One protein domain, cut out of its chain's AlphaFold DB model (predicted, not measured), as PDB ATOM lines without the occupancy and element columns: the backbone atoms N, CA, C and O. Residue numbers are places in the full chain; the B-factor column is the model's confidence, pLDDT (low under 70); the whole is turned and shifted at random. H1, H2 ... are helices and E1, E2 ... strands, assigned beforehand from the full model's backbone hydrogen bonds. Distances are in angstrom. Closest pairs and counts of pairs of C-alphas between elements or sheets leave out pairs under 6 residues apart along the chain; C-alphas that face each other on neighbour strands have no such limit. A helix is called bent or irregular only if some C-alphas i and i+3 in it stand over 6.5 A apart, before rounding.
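What this domain is: This is residues 134 to 258 of the 258 residues of an uncharacterized protein of Methanobrevibacter sp (UniProt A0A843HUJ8). Two lobes make a loose, flat shape: at one end H1 and H4 run side by side in opposite ways with H5 near H4, and at the other a small four-stranded sheet, curled like part of a barrel, holds H2 at its side. H3 lies between the lobes and grazes the sheet. The printed part has 125 residues with five named helices and four named strands, in the order H1 E1 E2 E3 H2 E4 H3 H4 H5; the sheet, E1 - E4 - E2 - E3, is antiparallel throughout, and the class is mixed, helices and strands. The radius of gyration of the C-alphas is 18.2 A, and the spans are 58 by 37 by 20 A.

Where its parts are: Find C-alpha 134 at (41.050, 15.477, 131.892); from there H1 runs 19.9 A over residues 134 to 147. Next come the strands E1, residues 157 to 160, 10.4 A; E2, residues 174 to 178, 13.5 A; and E3, residues 181 to 184, 10.0 A. H2, residues 192 to 198, 8.9 A, is irregular: C-alphas 194 and 197 are 8.3 A apart. E4, residues 200 to 204, covers 11.8 A, and H3, residues 206 to 213, 10.4 A. H4, residues 223 to 237, begins at C-alpha 223, (41.994, 26.436, 123.710), and measures 21.3 A. H5, residues 245 to 257, measures 18.4 A and ends at C-alpha 257, (34.877, 41.305, 137.329).

How they stand to each other: Look first at the strongly twisted sheet. E1 and E4 are antiparallel, with N 157 and O 204 2.9 A apart; E4 and E2 too, with N 175 and O 200 at 2.8 A; E2 and E3 form a hairpin, with N 176 and O 183 at 3.0 A. E3, H2 and E4 make a split strand-helix-strand unit, two strands of one sheet joined through a helix with another strand, here E2, between them in the sheet; its crossover is right-handed. H2 only grazes the sheet with residues 196 to 198. H1 and H3 are close but not clearly touching, C-alphas 139 and 213 being closest at 5.6 A. H1 and H4 touch, with C-alphas 136 and 226 closest at 4.2 A, at a shallow tilt of 6 degrees, opposite ways. H4 and H5 are close but not clearly touching, C-alphas 232 and 251 being closest at 6.8 A, at a steep tilt of 65 degrees. H1, H3, H4 and H5 have every O i to N i+4 pair within hydrogen-bond range; H2 has 1 of 3, and 1 of 4 of its O i to N i+3 pairs.

The domain as a whole: The C-alphas of Gln 190 and Val 258 are farthest apart, at 58.8 A. The printed part has no cut and ends at the chain's last residue. The link from E1 to E2, residues 161 to 173, is long. Mean pLDDT of the printed part is 94.9; residues 257 to 258 are under 70.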
ATOM      1  N   VAL A 134      41.612  16.379 132.907       98.00
ATOM      2  CA  VAL A 134      41.050  15.477 131.892       98.00
ATOM      3  C   VAL A 134      40.019  16.230 131.055       98.00
ATOM      4  O   VAL A 134      40.129  16.215 129.827       98.00
ATOM      5  N   ASP A 135      39.140  17.009 131.687       98.50
ATOM      6  CA  ASP A 135      38.169  17.869 131.001       98.50
ATOM      7  C   ASP A 135      38.856  18.860 130.065       98.50
ATOM      8  O   ASP A 135      38.528  18.953 128.883       98.50
ATOM      9  N   ALA A 136      39.904  19.532 130.551       98.25
ATOM     10  CA  ALA A 136      40.691  20.451 129.730       98.25
ATOM     11  C   ALA A 136      41.329  19.753 128.516       98.25
ATOM     12  O   ALA A 136      41.438  20.339 127.436       98.25
ATOM     13  N   THR A 137      41.747  18.496 128.673       98.19
ATOM     14  CA  THR A 137      42.322  17.699 127.581       98.19
ATOM     15  C   THR A 137      41.259  17.323 126.548       98.19
ATOM     16  O   THR A 137      41.530  17.387 125.347       98.19
ATOM     17  N   LEU A 138      40.041  16.982 126.985       97.88
ATOM     18  CA  LEU A 138      38.910  16.728 126.088       97.88
ATOM     19  C   LEU A 138      38.522  17.975 125.296       97.88
ATOM     20  O   LEU A 138      38.341  17.884 124.082       97.88
ATOM     21  N   VAL A 139      38.487  19.136 125.950       98.50
ATOM     22  CA  VAL A 139      38.258  20.432 125.297       98.50
ATOM     23  C   VAL A 139      39.332  20.718 124.249       98.50
ATOM     24  O   VAL A 139      39.013  21.079 123.118       98.50
ATOM     25  N   LEU A 140      40.611  20.497 124.571       98.31
ATOM     26  CA  LEU A 140      41.702  20.713 123.617       98.31
ATOM     27  C   LEU A 140      41.618  19.761 122.413       98.31
ATOM     28  O   LEU A 140      41.877  20.168 121.279       98.31
ATOM     29  N   ARG A 141      41.231  18.499 122.638       97.94
ATOM     30  CA  ARG A 141      40.978  17.532 121.563       97.94
ATOM     31  C   ARG A 141      39.825  17.993 120.670       97.94
ATOM     32  O   ARG A 141      39.974  17.971 119.450       97.94
ATOM     33  N   ALA A 142      38.726  18.444 121.269       98.06
ATOM     34  CA  ALA A 142      37.574  18.959 120.542       98.06
ATOM     35  C   ALA A 142      37.929  20.190 119.702       98.06
ATOM     36  O   ALA A 142      37.630  20.227 118.510       98.06
ATOM     37  N   TYR A 143      38.658  21.142 120.285       98.19
ATOM     38  CA  TYR A 143      39.180  22.306 119.574       98.19
ATOM     39  C   TYR A 143      40.026  21.910 118.356       98.19
ATOM     40  O   TYR A 143      39.824  22.446 117.266       98.19
ATOM     41  N   ASN A 144      40.941  20.945 118.509       98.06
ATOM     42  CA  ASN A 144      41.769  20.478 117.398       98.06
ATOM     43  C   ASN A 144      40.911  19.908 116.262       98.06
ATOM     44  O   ASN A 144      41.115  20.291 115.112       98.06
ATOM     45  N   ASN A 145      39.924  19.062 116.567       97.62
ATOM     46  CA  ASN A 145      39.024  18.505 115.553       97.62
ATOM     47  C   ASN A 145      38.240  19.602 114.817       97.62
ATOM     48  O   ASN A 145      38.284  19.675 113.587       97.62
ATOM     49  N   ILE A 146      37.620  20.518 115.566       97.31
ATOM     50  CA  ILE A 146      36.853  21.642 115.008       97.31
ATOM     51  C   ILE A 146      37.742  22.518 114.117       97.31
ATOM     52  O   ILE A 146      37.325  22.932 113.036       97.31
ATOM     53  N   SER A 147      38.991  22.769 114.523       96.06
ATOM     54  CA  SER A 147      39.944  23.566 113.736       96.06
ATOM     55  C   SER A 147      40.319  22.925 112.394       96.06
ATOM     56  O   SER A 147      40.705  23.631 111.462       96.06
ATOM     57  N   MET A 148      40.168  21.601 112.282       97.06
ATOM     58  CA  MET A 148      40.371  20.834 111.051       97.06
ATOM     59  C   MET A 148      39.087  20.699 110.216       97.06
ATOM     60  O   MET A 148      39.136  20.132 109.127       97.06
ATOM     61  N   GLY A 149      37.956  21.241 110.684       96.25
ATOM     62  CA  GLY A 149      36.651  21.113 110.030       96.25
ATOM     63  C   GLY A 149      35.927  19.796 110.330       96.25
ATOM     64  O   GLY A 149      34.939  19.491 109.665       96.25
ATOM     65  N   GLU A 150      36.403  19.035 111.314       96.62
ATOM     66  CA  GLU A 150      35.798  17.781 111.762       96.62
ATOM     67  C   GLU A 150      34.821  18.024 112.933       96.62
ATOM     68  O   GLU A 150      34.915  19.051 113.617       96.62
ATOM     69  N   PRO A 151      33.890  17.091 113.216       96.06
ATOM     70  CA  PRO A 151      33.080  17.127 114.433       96.06
ATOM     71  C   PRO A 151      33.945  17.162 115.701       96.06
ATOM     72  O   PRO A 151      35.040  16.600 115.720       96.06
ATOM     73  N   SER A 152      33.439  17.748 116.791       96.38
ATOM     74  CA  SER A 152      34.173  17.889 118.064       96.38
ATOM     75  C   SER A 152      34.749  16.563 118.588       96.38
ATOM     76  O   SER A 152      35.816  16.534 119.201       96.38
ATOM     77  N   GLY A 153      34.083  15.438 118.322       94.44
ATOM     78  CA  GLY A 153      34.430  14.141 118.905       94.44
ATOM     79  C   GLY A 153      34.025  14.029 120.379       94.44
ATOM     80  O   GLY A 153      34.515  13.145 121.086       94.44
ATOM     81  N   LEU A 154      33.163  14.935 120.848       95.56
ATOM     82  CA  LEU A 154      32.405  14.812 122.086       95.56
ATOM     83  C   LEU A 154      31.104  14.073 121.749       95.56
ATOM     84  O   LEU A 154      30.240  14.602 121.060       95.56
ATOM     85  N   ASN A 155      31.002  12.813 122.174       93.50
ATOM     86  CA  ASN A 155      29.925  11.898 121.770       93.50
ATOM     87  C   ASN A 155      28.899  11.652 122.892       93.50
ATOM     88  O   ASN A 155      28.096  10.723 122.814       93.50
ATOM     89  N   GLY A 156      28.917  12.483 123.933       94.00
ATOM     90  CA  GLY A 156      28.140  12.316 125.153       94.00
ATOM     91  C   GLY A 156      28.896  11.550 126.241       94.00
ATOM     92  O   GLY A 156      29.963  10.973 126.017       94.00
ATOM     93  N   VAL A 157      28.313  11.546 127.437       95.38
ATOM     94  CA  VAL A 157      28.814  10.807 128.602       95.38
ATOM     95  C   VAL A 157      27.898   9.628 128.882       95.38
ATOM     96  O   VAL A 157      26.671   9.744 128.814       95.38
ATOM     97  N   TYR A 158      28.509   8.497 129.218       95.38
ATOM     98  CA  TYR A 158      27.826   7.238 129.453       95.38
ATOM     99  C   TYR A 158      28.235   6.651 130.798       95.38
ATOM    100  O   TYR A 158      29.421   6.554 131.108       95.38
ATOM    101  N   ALA A 159      27.248   6.204 131.567       94.00
ATOM    102  CA  ALA A 159      27.456   5.500 132.825       94.00
ATOM    103  C   ALA A 159      26.957   4.060 132.706       94.00
ATOM    104  O   ALA A 159      25.897   3.817 132.122       94.00
ATOM    105  N   SER A 160      27.702   3.107 133.266       94.56
ATOM    106  CA  SER A 160      27.242   1.719 133.364       94.56
ATOM    107  C   SER A 160      25.960   1.643 134.189       94.56
ATOM    108  O   SER A 160      25.796   2.368 135.177       94.56
ATOM    109  N   VAL A 161      25.044   0.754 133.812       95.12
ATOM    110  CA  VAL A 161      23.842   0.513 134.613       95.12
ATOM    111  C   VAL A 161      24.259  -0.147 135.933       95.12
ATOM    112  O   VAL A 161      25.013  -1.118 135.949       95.12
ATOM    113  N   THR A 162      23.770   0.371 137.061       92.69
ATOM    114  CA  THR A 162      24.088  -0.133 138.411       92.69
ATOM    115  C   THR A 162      22.822  -0.377 139.237       92.69
ATOM    116  O   THR A 162      21.744   0.116 138.904       92.69
ATOM    117  N   GLY A 163      22.924  -1.185 140.299       91.81
ATOM    118  CA  GLY A 163      21.780  -1.601 141.120       91.81
ATOM    119  C   GLY A 163      21.908  -3.014 141.701       91.81
ATOM    120  O   GLY A 163      22.897  -3.711 141.487       91.81
ATOM    121  N   SER A 164      20.894  -3.448 142.453       91.62
ATOM    122  CA  SER A 164      20.839  -4.792 143.058       91.62
ATOM    123  C   SER A 164      20.093  -5.830 142.212       91.62
ATOM    124  O   SER A 164      20.087  -7.011 142.552       91.62
ATOM    125  N   SER A 165      19.418  -5.403 141.143       93.56
ATOM    126  CA  SER A 165      18.620  -6.246 140.247       93.56
ATOM    127  C   SER A 165      18.445  -5.567 138.892       93.56
ATOM    128  O   SER A 165      18.458  -4.339 138.832       93.56
ATOM    129  N   ALA A 166      18.205  -6.356 137.840       93.06
ATOM    130  CA  ALA A 166      17.974  -5.841 136.494       93.06
ATOM    131  C   ALA A 166      16.821  -4.819 136.476       93.06
ATOM    132  O   ALA A 166      15.723  -5.146 136.946       93.06
ATOM    133  N   PRO A 167      17.030  -3.603 135.937       95.00
ATOM    134  CA  PRO A 167      15.940  -2.663 135.758       95.00
ATOM    135  C   PRO A 167      14.958  -3.168 134.695       95.00
ATOM    136  O   PRO A 167      15.275  -4.021 133.858       95.00
ATOM    137  N   THR A 168      13.739  -2.625 134.713       95.75
ATOM    138  CA  THR A 168      12.779  -2.861 133.632       95.75
ATOM    139  C   THR A 168      13.374  -2.348 132.324       95.75
ATOM    140  O   THR A 168      13.794  -1.192 132.228       95.75
ATOM    141  N   TRP A 169      13.435  -3.225 131.321       96.12
ATOM    142  CA  TRP A 169      13.952  -2.850 130.014       96.12
ATOM    143  C   TRP A 169      13.025  -1.832 129.335       96.12
ATOM    144  O   TRP A 169      11.800  -1.918 129.434       96.12
ATOM    145  N   ALA A 170      13.636  -0.891 128.625       95.62
ATOM    146  CA  ALA A 170      12.982   0.142 127.847       95.62
ATOM    147  C   ALA A 170      13.782   0.361 126.558       95.62
ATOM    148  O   ALA A 170      15.004   0.537 126.595       95.62
ATOM    149  N   ALA A 171      13.086   0.352 125.422       95.44
ATOM    150  CA  ALA A 171      13.680   0.659 124.125       95.44
ATOM    151  C   ALA A 171      14.298   2.062 124.129       95.44
ATOM    152  O   ALA A 171      13.781   2.967 124.786       95.44
ATOM    153  N   ASN A 172      15.367   2.255 123.354       95.00
ATOM    154  CA  ASN A 172      16.006   3.559 123.145       95.00
ATOM    155  C   ASN A 172      16.532   4.219 124.432       95.00
ATOM    156  O   ASN A 172      16.594   5.440 124.523       95.00
ATOM    157  N   THR A 173      16.878   3.413 125.438       95.75
ATOM    158  CA  THR A 173      17.403   3.897 126.727       95.75
ATOM    159  C   THR A 173      18.823   3.404 126.987       95.75
ATOM    160  O   THR A 173      19.653   4.137 127.518       95.75
ATOM    161  N   TYR A 174      19.103   2.156 126.612       97.38
ATOM    162  CA  TYR A 174      20.340   1.469 126.959       97.38
ATOM    163  C   TYR A 174      21.275   1.354 125.761       97.38
ATOM    164  O   TYR A 174      20.830   1.241 124.618       97.38
ATOM    165  N   TYR A 175      22.570   1.339 126.041       97.31
ATOM    166  CA  TYR A 175      23.636   1.259 125.055       97.31
ATOM    167  C   TYR A 175      24.542   0.072 125.360       97.31
ATOM    168  O   TYR A 175      24.815  -0.221 126.524       97.31
ATOM    169  N   THR A 176      25.040  -0.586 124.321       96.19
ATOM    170  CA  THR A 176      26.215  -1.461 124.424       96.19
ATOM    171  C   THR A 176      27.457  -0.660 124.075       96.19
ATOM    172  O   THR A 176      27.374   0.285 123.287       96.19
ATOM    173  N   LYS A 177      28.603  -1.046 124.631       94.50
ATOM    174  CA  LYS A 177      29.897  -0.439 124.327       94.50
ATOM    175  C   LYS A 177      30.779  -1.434 123.576       94.50
ATOM    176  O   LYS A 177      30.929  -2.563 124.035       94.50
ATOM    177  N   ASP A 178      31.349  -1.001 122.458       92.50
ATOM    178  CA  ASP A 178      32.391  -1.715 121.714       92.50
ATOM    179  C   ASP A 178      33.554  -0.749 121.463       92.50
ATOM    180  O   ASP A 178      33.384   0.279 120.801       92.50
ATOM    181  N   ASP A 179      34.704  -1.030 122.075       88.00
ATOM    182  CA  ASP A 179      35.804  -0.078 122.255       88.00
ATOM    183  C   ASP A 179      35.303   1.286 122.781       88.00
ATOM    184  O   ASP A 179      34.810   1.363 123.905       88.00
ATOM    185  N   ASP A 180      35.392   2.356 121.988       81.44
ATOM    186  CA  ASP A 180      34.933   3.708 122.347       81.44
ATOM    187  C   ASP A 180      33.549   4.061 121.767       81.44
ATOM    188  O   ASP A 180      33.074   5.189 121.916       81.44
ATOM    189  N   ASN A 181      32.879   3.110 121.112       87.56
ATOM    190  CA  ASN A 181      31.602   3.335 120.441       87.56
ATOM    191  C   ASN A 181      30.427   2.815 121.269       87.56
ATOM    192  O   ASN A 181      30.416   1.669 121.718       87.56
ATOM    193  N   TYR A 182      29.390   3.644 121.402       94.12
ATOM    194  CA  TYR A 182      28.146   3.285 122.081       94.12
ATOM    195  C   TYR A 182      27.026   3.068 121.067       94.12
ATOM    196  O   TYR A 182      26.714   3.949 120.269       94.12
ATOM    197  N   THR A 183      26.386   1.901 121.121       95.44
ATOM    198  CA  THR A 183      25.293   1.539 120.209       95.44
ATOM    199  C   THR A 183      23.973   1.461 120.962       95.44
ATOM    200  O   THR A 183      23.819   0.637 121.867       95.44
ATOM    201  N   LEU A 184      23.016   2.310 120.574       96.38
ATOM    202  CA  LEU A 184      21.677   2.359 121.162       96.38
ATOM    203  C   LEU A 184      20.898   1.071 120.883       96.38
ATOM    204  O   LEU A 184      20.767   0.647 119.735       96.38
ATOM    205  N   GLN A 185      20.326   0.491 121.934       97.19
ATOM    206  CA  GLN A 185      19.508  -0.711 121.853       97.19
ATOM    207  C   GLN A 185      18.037  -0.353 121.614       97.19
ATOM    208  O   GLN A 185      17.383   0.293 122.440       97.19
ATOM    209  N   THR A 186      17.502  -0.794 120.475       96.75
ATOM    210  CA  THR A 186      16.098  -0.590 120.078       96.75
ATOM    211  C   THR A 186      15.187  -1.749 120.495       96.75
ATOM    212  O   THR A 186      13.976  -1.567 120.602       96.75
ATOM    213  N   GLU A 187      15.759  -2.922 120.773       96.31
ATOM    214  CA  GLU A 187      15.064  -4.140 121.202       96.31
ATOM    215  C   GLU A 187      15.725  -4.736 122.447       96.31
ATOM    216  O   GLU A 187      16.886  -4.439 122.736       96.31
ATOM    217  N   GLN A 188      14.977  -5.538 123.217       96.31
ATOM    218  CA  GLN A 188      15.489  -6.115 124.457       96.31
ATOM    219  C   GLN A 188      16.546  -7.179 124.150       96.31
ATOM    220  O   GLN A 188      16.210  -8.198 123.540       96.31
ATOM    221  N   PRO A 189      17.789  -7.008 124.629       95.69
ATOM    222  CA  PRO A 189      18.811  -8.025 124.464       95.69
ATOM    223  C   PRO A 189      18.453  -9.299 125.226       95.69
ATOM    224  O   PRO A 189      17.935  -9.252 126.347       95.69
ATOM    225  N   GLN A 190      18.762 -10.452 124.633       96.25
ATOM    226  CA  GLN A 190      18.439 -11.757 125.217       96.25
ATOM    227  C   GLN A 190      19.106 -11.969 126.587       96.25
ATOM    228  O   GLN A 190      18.560 -12.667 127.442       96.25
ATOM    229  N   ASP A 191      20.267 -11.357 126.806       95.38
ATOM    230  CA  ASP A 191      21.065 -11.474 128.021       95.38
ATOM    231  C   ASP A 191      20.785 -10.378 129.062       95.38
ATOM    232  O   ASP A 191      21.384 -10.393 130.136       95.38
ATOM    233  N   TRP A 192      19.837  -9.465 128.803       94.75
ATOM    234  CA  TRP A 192      19.503  -8.347 129.695       94.75
ATOM    235  C   TRP A 192      19.286  -8.785 131.149       94.75
ATOM    236  O   TRP A 192      19.810  -8.186 132.082       94.75
ATOM    237  N   ALA A 193      18.539  -9.870 131.364       94.00
ATOM    238  CA  ALA A 193      18.202 -10.334 132.709       94.00
ATOM    239  C   ALA A 193      19.435 -10.722 133.550       94.00
ATOM    240  O   ALA A 193      19.373 -10.661 134.779       94.00
ATOM    241  N   THR A 194      20.536 -11.116 132.905       94.69
ATOM    242  CA  THR A 194      21.759 -11.596 133.562       94.69
ATOM    243  C   THR A 194      22.922 -10.613 133.470       94.69
ATOM    244  O   THR A 194      23.702 -10.551 134.414       94.69
ATOM    245  N   ASN A 195      23.007  -9.826 132.393       95.00
ATOM    246  CA  ASN A 195      24.169  -8.992 132.058       95.00
ATOM    247  C   ASN A 195      23.832  -7.494 131.951       95.00
ATOM    248  O   ASN A 195      24.572  -6.733 131.340       95.00
ATOM    249  N   TRP A 196      22.714  -7.030 132.518       94.88
ATOM    250  CA  TRP A 196      22.300  -5.618 132.442       94.88
ATOM    251  C   TRP A 196      23.371  -4.614 132.921       94.88
ATOM    252  O   TRP A 196      23.338  -3.467 132.491       94.88
ATOM    253  N   THR A 197      24.326  -5.016 133.769       95.94
ATOM    254  CA  THR A 197      25.447  -4.168 134.217       95.94
ATOM    255  C   THR A 197      26.493  -3.885 133.138       95.94
ATOM    256  O   THR A 197      27.264  -2.940 133.284       95.94
ATOM    257  N   ASP A 198      26.516  -4.670 132.057       95.12
ATOM    258  CA  ASP A 198      27.411  -4.468 130.907       95.12
ATOM    259  C   ASP A 198      26.856  -3.418 129.927       95.12
ATOM    260  O   ASP A 198      27.517  -3.026 128.963       95.12
ATOM    261  N   TYR A 199      25.631  -2.949 130.175       97.00
ATOM    262  CA  TYR A 199      24.981  -1.895 129.412       97.00
ATOM    263  C   TYR A 199      25.235  -0.529 130.045       97.00
ATOM    264  O   TYR A 199      25.606  -0.398 131.214       97.00
ATOM    265  N   PHE A 200      24.988   0.510 129.257       97.31
ATOM    266  CA  PHE A 200      25.222   1.899 129.622       97.31
ATOM    267  C   PHE A 200      23.975   2.747 129.393       97.31
ATOM    268  O   PHE A 200      23.119   2.413 128.574       97.31
ATOM    269  N   ILE A 201      23.890   3.870 130.095       96.19
ATOM    270  CA  ILE A 201      22.901   4.926 129.878       96.19
ATOM    271  C   ILE A 201      23.661   6.198 129.527       96.19
ATOM    272  O   ILE A 201      24.661   6.516 130.171       96.19
ATOM    273  N   GLN A 202      23.179   6.930 128.523       95.88
ATOM    274  CA  GLN A 202      23.688   8.262 128.224       95.88
ATOM    275  C   GLN A 202      23.199   9.240 129.297       95.88
ATOM    276  O   GLN A 202      22.001   9.493 129.426       95.88
ATOM    277  N   THR A 203      24.125   9.765 130.090       94.81
ATOM    278  CA  THR A 203      23.849  10.731 131.163       94.81
ATOM    279  C   THR A 203      23.970  12.173 130.681       94.81
ATOM    280  O   THR A 203      23.383  13.070 131.286       94.81
ATOM    281  N   VAL A 204      24.706  12.392 129.587       95.06
ATOM    282  CA  VAL A 204      24.921  13.695 128.944       95.06
ATOM    283  C   VAL A 204      24.910  13.493 127.431       95.06
ATOM    284  O   VAL A 204      25.632  12.627 126.931       95.06
ATOM    285  N   THR A 205      24.104  14.263 126.695       95.25
ATOM    286  CA  THR A 205      24.095  14.211 125.218       95.25
ATOM    287  C   THR A 205      25.356  14.860 124.628       95.25
ATOM    288  O   THR A 205      26.013  15.634 125.330       95.25
ATOM    289  N   PRO A 206      25.708  14.605 123.352       94.88
ATOM    290  CA  PRO A 206      26.808  15.302 122.684       94.88
ATOM    291  C   PRO A 206      26.697  16.829 122.793       94.88
ATOM    292  O   PRO A 206      27.656  17.490 123.175       94.88
ATOM    293  N   GLU A 207      25.504  17.388 122.571       95.31
ATOM    294  CA  GLU A 207      25.273  18.836 122.629       95.31
ATOM    295  C   GLU A 207      25.445  19.389 124.047       95.31
ATOM    296  O   GLU A 207      25.995  20.469 124.240       95.31
ATOM    297  N   GLN A 208      24.997  18.648 125.064       95.62
ATOM    298  CA  GLN A 208      25.210  19.037 126.459       95.62
ATOM    299  C   GLN A 208      26.688  18.946 126.850       95.62
ATOM    300  O   GLN A 208      27.155  19.747 127.654       95.62
ATOM    301  N   GLN A 209      27.426  17.978 126.305       97.50
ATOM    302  CA  GLN A 209      28.861  17.844 126.537       97.50
ATOM    303  C   GLN A 209      29.637  18.991 125.871       97.50
ATOM    304  O   GLN A 209      30.552  19.541 126.477       97.50
ATOM    305  N   GLU A 210      29.234  19.399 124.666       97.44
ATOM    306  CA  GLU A 210      29.757  20.587 123.983       97.44
ATOM    307  C   GLU A 210      29.446  21.881 124.753       97.44
ATOM    308  O   GLU A 210      30.327  22.723 124.913       97.44
ATOM    309  N   ASP A 211      28.241  22.014 125.312       96.12
ATOM    310  CA  ASP A 211      27.854  23.164 126.145       96.12
ATOM    311  C   ASP A 211      28.657  23.252 127.461       96.12
ATOM    312  O   ASP A 211      28.915  24.349 127.960       96.12
ATOM    313  N   ARG A 212      29.105  22.110 128.008       97.44
ATOM    314  CA  ARG A 212      30.062  22.059 129.135       97.44
ATOM    315  C   ARG A 212      31.494  22.391 128.711       97.44
ATOM    316  O   ARG A 212      32.258  22.903 129.525       97.44
ATOM    317  N   ALA A 213      31.861  22.070 127.471       98.00
ATOM    318  CA  ALA A 213      33.189  22.312 126.914       98.00
ATOM    319  C   ALA A 213      33.430  23.786 126.541       98.00
ATOM    320  O   ALA A 213      34.578  24.227 126.576       98.00
ATOM    321  N   ASP A 214      32.379  24.548 126.220       97.06
ATOM    322  CA  ASP A 214      32.391  26.017 126.107       97.06
ATOM    323  C   ASP A 214      32.424  26.654 127.510       97.06
ATOM    324  O   ASP A 214      31.442  27.192 128.028       97.06
ATOM    325  N   ALA A 215      33.559  26.505 128.192       95.94
ATOM    326  CA  ALA A 215      33.725  26.896 129.586       95.94
ATOM    327  C   ALA A 215      33.638  28.421 129.781       95.94
ATOM    328  O   ALA A 215      33.126  28.887 130.802       95.94
ATOM    329  N   ASN A 216      34.117  29.215 128.818       92.94
ATOM    330  CA  ASN A 216      34.050  30.677 128.883       92.94
ATOM    331  C   ASN A 216      32.718  31.254 128.352       92.94
ATOM    332  O   ASN A 216      32.502  32.467 128.434       92.94
ATOM    333  N   ARG A 217      31.811  30.400 127.858       92.12
ATOM    334  CA  ARG A 217      30.478  30.768 127.361       92.12
ATOM    335  C   ARG A 217      30.525  31.800 126.231       92.12
ATOM    336  O   ARG A 217      29.630  32.647 126.140       92.12
ATOM    337  N   ASP A 218      31.558  31.758 125.392       89.06
ATOM    338  CA  ASP A 218      31.688  32.642 124.229       89.06
ATOM    339  C   ASP A 218      31.024  32.077 122.958       89.06
ATOM    340  O   ASP A 218      30.967  32.750 121.920       89.06
ATOM    341  N   GLY A 219      30.452  30.873 123.061       92.56
ATOM    342  CA  GLY A 219      29.768  30.171 121.984       92.56
ATOM    343  C   GLY A 219      30.705  29.356 121.096       92.56
ATOM    344  O   GLY A 219      30.275  28.899 120.032       92.56
ATOM    345  N   LYS A 220      31.983  29.199 121.467       94.69
ATOM    346  CA  LYS A 220      32.971  28.426 120.710       94.69
ATOM    347  C   LYS A 220      33.836  27.595 121.645       94.69
ATOM    348  O   LYS A 220      34.423  28.097 122.583       94.69
ATOM    349  N   ILE A 221      34.043  26.335 121.277       97.50
ATOM    350  CA  ILE A 221      35.018  25.478 121.953       97.50
ATOM    351  C   ILE A 221      36.414  25.801 121.416       97.50
ATOM    352  O   ILE A 221      36.730  25.543 120.249       97.50
ATOM    353  N   THR A 222      37.266  26.366 122.265       97.19
ATOM    354  CA  THR A 222      38.627  26.787 121.927       97.19
ATOM    355  C   THR A 222      39.657  26.354 122.976       97.19
ATOM    356  O   THR A 222      39.348  25.816 124.035       97.19
ATOM    357  N   ALA A 223      40.940  26.622 122.711       96.75
ATOM    358  CA  ALA A 223      41.994  26.436 123.710       96.75
ATOM    359  C   ALA A 223      41.852  27.374 124.934       96.75
ATOM    360  O   ALA A 223      42.459  27.123 125.982       96.75
ATOM    361  N   VAL A 224      41.068  28.455 124.818       96.94
ATOM    362  CA  VAL A 224      40.787  29.359 125.941       96.94
ATOM    363  C   VAL A 224      39.964  28.625 126.997       96.94
ATOM    364  O   VAL A 224      40.316  28.690 128.174       96.94
ATOM    365  N   ASP A 225      38.972  27.837 126.597       98.12
ATOM    366  CA  ASP A 225      38.124  27.052 127.501       98.12
ATOM    367  C   ASP A 225      38.935  26.065 128.345       98.12
ATOM    368  O   ASP A 225      38.846  26.053 129.575       98.12
ATOM    369  N   ALA A 226      39.850  25.332 127.704       98.12
ATOM    370  CA  ALA A 226      40.780  24.437 128.393       98.12
ATOM    371  C   ALA A 226      41.677  25.189 129.397       98.12
ATOM    372  O   ALA A 226      42.059  24.653 130.442       98.12
ATOM    373  N   THR A 227      42.020  26.444 129.101       97.81
ATOM    374  CA  THR A 227      42.804  27.292 130.007       97.81
ATOM    375  C   THR A 227      41.985  27.701 131.231       97.81
ATOM    376  O   THR A 227      42.509  27.668 132.345       97.81
ATOM    377  N   PHE A 228      40.707  28.050 131.061       97.56
ATOM    378  CA  PHE A 228      39.809  28.358 132.177       97.56
ATOM    379  C   PHE A 228      39.621  27.156 133.103       97.56
ATOM    380  O   PHE A 228      39.764  27.305 134.317       97.56
ATOM    381  N   ILE A 229      39.415  25.964 132.536       98.31
ATOM    382  CA  ILE A 229      39.326  24.714 133.298       98.31
ATOM    383  C   ILE A 229      40.603  24.490 134.119       98.31
ATOM    384  O   ILE A 229      40.536  24.352 135.338       98.31
ATOM    385  N   ASN A 230      41.786  24.541 133.498       98.31
ATOM    386  CA  ASN A 230      43.051  24.340 134.218       98.31
ATOM    387  C   ASN A 230      43.290  25.381 135.325       98.31
ATOM    388  O   ASN A 230      43.815  25.047 136.389       98.31
ATOM    389  N   ARG A 231      42.904  26.644 135.100       97.94
ATOM    390  CA  ARG A 231      42.990  27.695 136.125       97.94
ATOM    391  C   ARG A 231      42.079  27.400 137.310       97.94
ATOM    392  O   ARG A 231      42.517  27.568 138.446       97.94
ATOM    393  N   PHE A 232      40.858  26.939 137.060       98.31
ATOM    394  CA  PHE A 232      39.941  26.538 138.122       98.31
ATOM    395  C   PHE A 232      40.461  25.332 138.902       98.31
ATOM    396  O   PHE A 232      40.507  25.382 140.126       98.31
ATOM    397  N   VAL A 233      40.954  24.296 138.216       98.06
ATOM    398  CA  VAL A 233      41.576  23.122 138.855       98.06
ATOM    399  C   VAL A 233      42.726  23.538 139.776       98.06
ATOM    400  O   VAL A 233      42.814  23.077 140.915       98.06
ATOM    401  N   LEU A 234      43.589  24.453 139.319       97.62
ATOM    402  CA  LEU A 234      44.674  24.993 140.137       97.62
ATOM    403  C   LEU A 234      44.136  25.751 141.358       97.62
ATOM    404  O   LEU A 234      44.636  25.548 142.464       97.62
ATOM    405  N   ALA A 235      43.110  26.578 141.180       97.56
ATOM    406  CA  ALA A 235      42.497  27.339 142.262       97.56
ATOM    407  C   ALA A 235      41.819  26.426 143.310       97.56
ATOM    408  O   ALA A 235      41.979  26.629 144.514       97.56
ATOM    409  N   CYS A 236      41.171  25.341 142.877       97.56
ATOM    410  CA  CYS A 236      40.668  24.287 143.762       97.56
ATOM    411  C   CYS A 236      41.802  23.599 144.537       97.56
ATOM    412  O   CYS A 236      41.670  23.335 145.730       97.56
ATOM    413  N   SER A 237      42.948  23.346 143.891       96.62
ATOM    414  CA  SER A 237      44.087  22.662 144.524       96.62
ATOM    415  C   SER A 237      44.726  23.455 145.671       96.62
ATOM    416  O   SER A 237      45.326  22.866 146.571       96.62
ATOM    417  N   VAL A 238      44.572  24.782 145.657       96.88
ATOM    418  CA  VAL A 238      45.032  25.684 146.725       96.88
ATOM    419  C   VAL A 238      43.915  26.068 147.703       96.88
ATOM    420  O   VAL A 238      44.151  26.872 148.604       96.88
ATOM    421  N   GLY A 239      42.720  25.485 147.561       96.81
ATOM    422  CA  GLY A 239      41.582  25.719 148.450       96.81
ATOM    423  C   GLY A 239      40.885  27.068 148.258       96.81
ATOM    424  O   GLY A 239      40.214  27.527 149.178       96.81
ATOM    425  N   GLU A 240      41.055  27.722 147.105       97.25
ATOM    426  CA  GLU A 240      40.378  28.992 146.802       97.25
ATOM    427  C   GLU A 240      38.899  28.781 146.441       97.25
ATOM    428  O   GLU A 240      38.052  29.599 146.800       97.25
ATOM    429  N   TYR A 241      38.581  27.660 145.783       97.75
ATOM    430  CA  TYR A 241      37.218  27.264 145.423       97.75
ATOM    431  C   TYR A 241      36.988  25.779 145.703       97.75
ATOM    432  O   TYR A 241      37.923  24.977 145.700       97.75
ATOM    433  N   ASP A 242      35.724  25.407 145.886       97.94
ATOM    434  CA  ASP A 242      35.311  24.008 145.901       97.94
ATOM    435  C   ASP A 242      35.141  23.485 144.469       97.94
ATOM    436  O   ASP A 242      34.602  24.178 143.604       97.94
ATOM    437  N   ASN A 243      35.525  22.232 144.222       97.75
ATOM    438  CA  ASN A 243      35.346  21.575 142.926       97.75
ATOM    439  C   ASN A 243      33.883  21.125 142.743       97.75
ATOM    440  O   ASN A 243      33.545  19.953 142.901       97.75
ATOM    441  N   ASN A 244      32.993  22.099 142.537       97.06
ATOM    442  CA  ASN A 244      31.568  21.920 142.274       97.06
ATOM    443  C   ASN A 244      30.998  23.122 141.488       97.06
ATOM    444  O   ASN A 244      31.672  24.134 141.280       97.06
ATOM    445  N   ALA A 245      29.727  23.038 141.079       95.62
ATOM    446  CA  ALA A 245      29.064  24.074 140.278       95.62
ATOM    447  C   ALA A 245      29.067  25.474 140.925       95.62
ATOM    448  O   ALA A 245      29.195  26.484 140.225       95.62
ATOM    449  N   ALA A 246      28.949  25.553 142.254       95.62
ATOM    450  CA  ALA A 246      28.977  26.826 142.972       95.62
ATOM    451  C   ALA A 246      30.387  27.436 142.973       95.62
ATOM    452  O   ALA A 246      30.531  28.630 142.707       95.62
ATOM    453  N   GLY A 247      31.419  26.618 143.201       96.94
ATOM    454  CA  GLY A 247      32.813  27.048 143.123       96.94
ATOM    455  C   GLY A 247      33.200  27.521 141.723       96.94
ATOM    456  O   GLY A 247      33.802  28.583 141.593       96.94
ATOM    457  N   TRP A 248      32.770  26.815 140.674       97.25
ATOM    458  CA  TRP A 248      32.983  27.248 139.288       97.25
ATOM    459  C   TRP A 248      32.321  28.595 138.988       97.25
ATOM    460  O   TRP A 248      32.952  29.493 138.434       97.25
ATOM    461  N   THR A 249      31.067  28.775 139.411       94.44
ATOM    462  CA  THR A 249      30.347  30.043 139.230       94.44
ATOM    463  C   THR A 249      31.075  31.194 139.928       94.44
ATOM    464  O   THR A 249      31.232  32.269 139.352       94.44
ATOM    465  N   ALA A 250      31.555  30.974 141.157       94.25
ATOM    466  CA  ALA A 250      32.331  31.966 141.896       94.25
ATOM    467  C   ALA A 250      33.658  32.301 141.193       94.25
ATOM    468  O   ALA A 250      33.991  33.477 141.051       94.25
ATOM    469  N   PHE A 251      34.372  31.287 140.701       95.69
ATOM    470  CA  PHE A 251      35.595  31.464 139.921       95.69
ATOM    471  C   PHE A 251      35.348  32.301 138.659       95.69
ATOM    472  O   PHE A 251      36.035  33.300 138.449       95.69
ATOM    473  N   MET A 252      34.339  31.959 137.852       93.44
ATOM    474  CA  MET A 252      34.035  32.704 136.627       93.44
ATOM    475  C   MET A 252      33.623  34.145 136.932       93.44
ATOM    476  O   MET A 252      34.152  35.067 136.314       93.44
ATOM    477  N   ASN A 253      32.772  34.372 137.938       89.88
ATOM    478  CA  ASN A 253      32.414  35.725 138.375       89.88
ATOM    479  C   ASN A 253      33.649  36.562 138.723       89.88
ATOM    480  O   ASN A 253      33.730  37.724 138.327       89.88
ATOM    481  N   ASN A 254      34.626  35.974 139.415       88.75
ATOM    482  CA  ASN A 254      35.873  36.664 139.721       88.75
ATOM    483  C   ASN A 254      36.664  36.969 138.449       88.75
ATOM    484  O   ASN A 254      37.147  38.082 138.309       88.75
ATOM    485  N   VAL A 255      36.749  36.050 137.483       85.81
ATOM    486  CA  VAL A 255      37.474  36.312 136.227       85.81
ATOM    487  C   VAL A 255      36.841  37.431 135.386       85.81
ATOM    488  O   VAL A 255      37.583  38.201 134.786       85.81
ATOM    489  N   TYR A 256      35.510  37.561 135.348       77.56
ATOM    490  CA  TYR A 256      34.831  38.604 134.554       77.56
ATOM    491  C   TYR A 256      34.678  39.962 135.257       77.56
ATOM    492  O   TYR A 256      34.218  40.918 134.626       77.56
ATOM    493  N   THR A 257      35.005  40.058 136.548       67.50
ATOM    494  CA  THR A 257      34.877  41.305 137.329       67.50
ATOM    495  C   THR A 257      36.198  42.045 137.547       67.50
ATOM    496  O   THR A 257      36.162  43.163 138.063       67.50
ATOM    497  N   VAL A 258      37.333  41.470 137.125       48.59
ATOM    498  CA  VAL A 258      38.642  42.156 137.040       48.59
ATOM    499  C   VAL A 258      38.782  42.870 135.699       48.59
ATOM    500  O   VAL A 258      39.322  43.997 135.699       48.59
TER     501      VAL A 258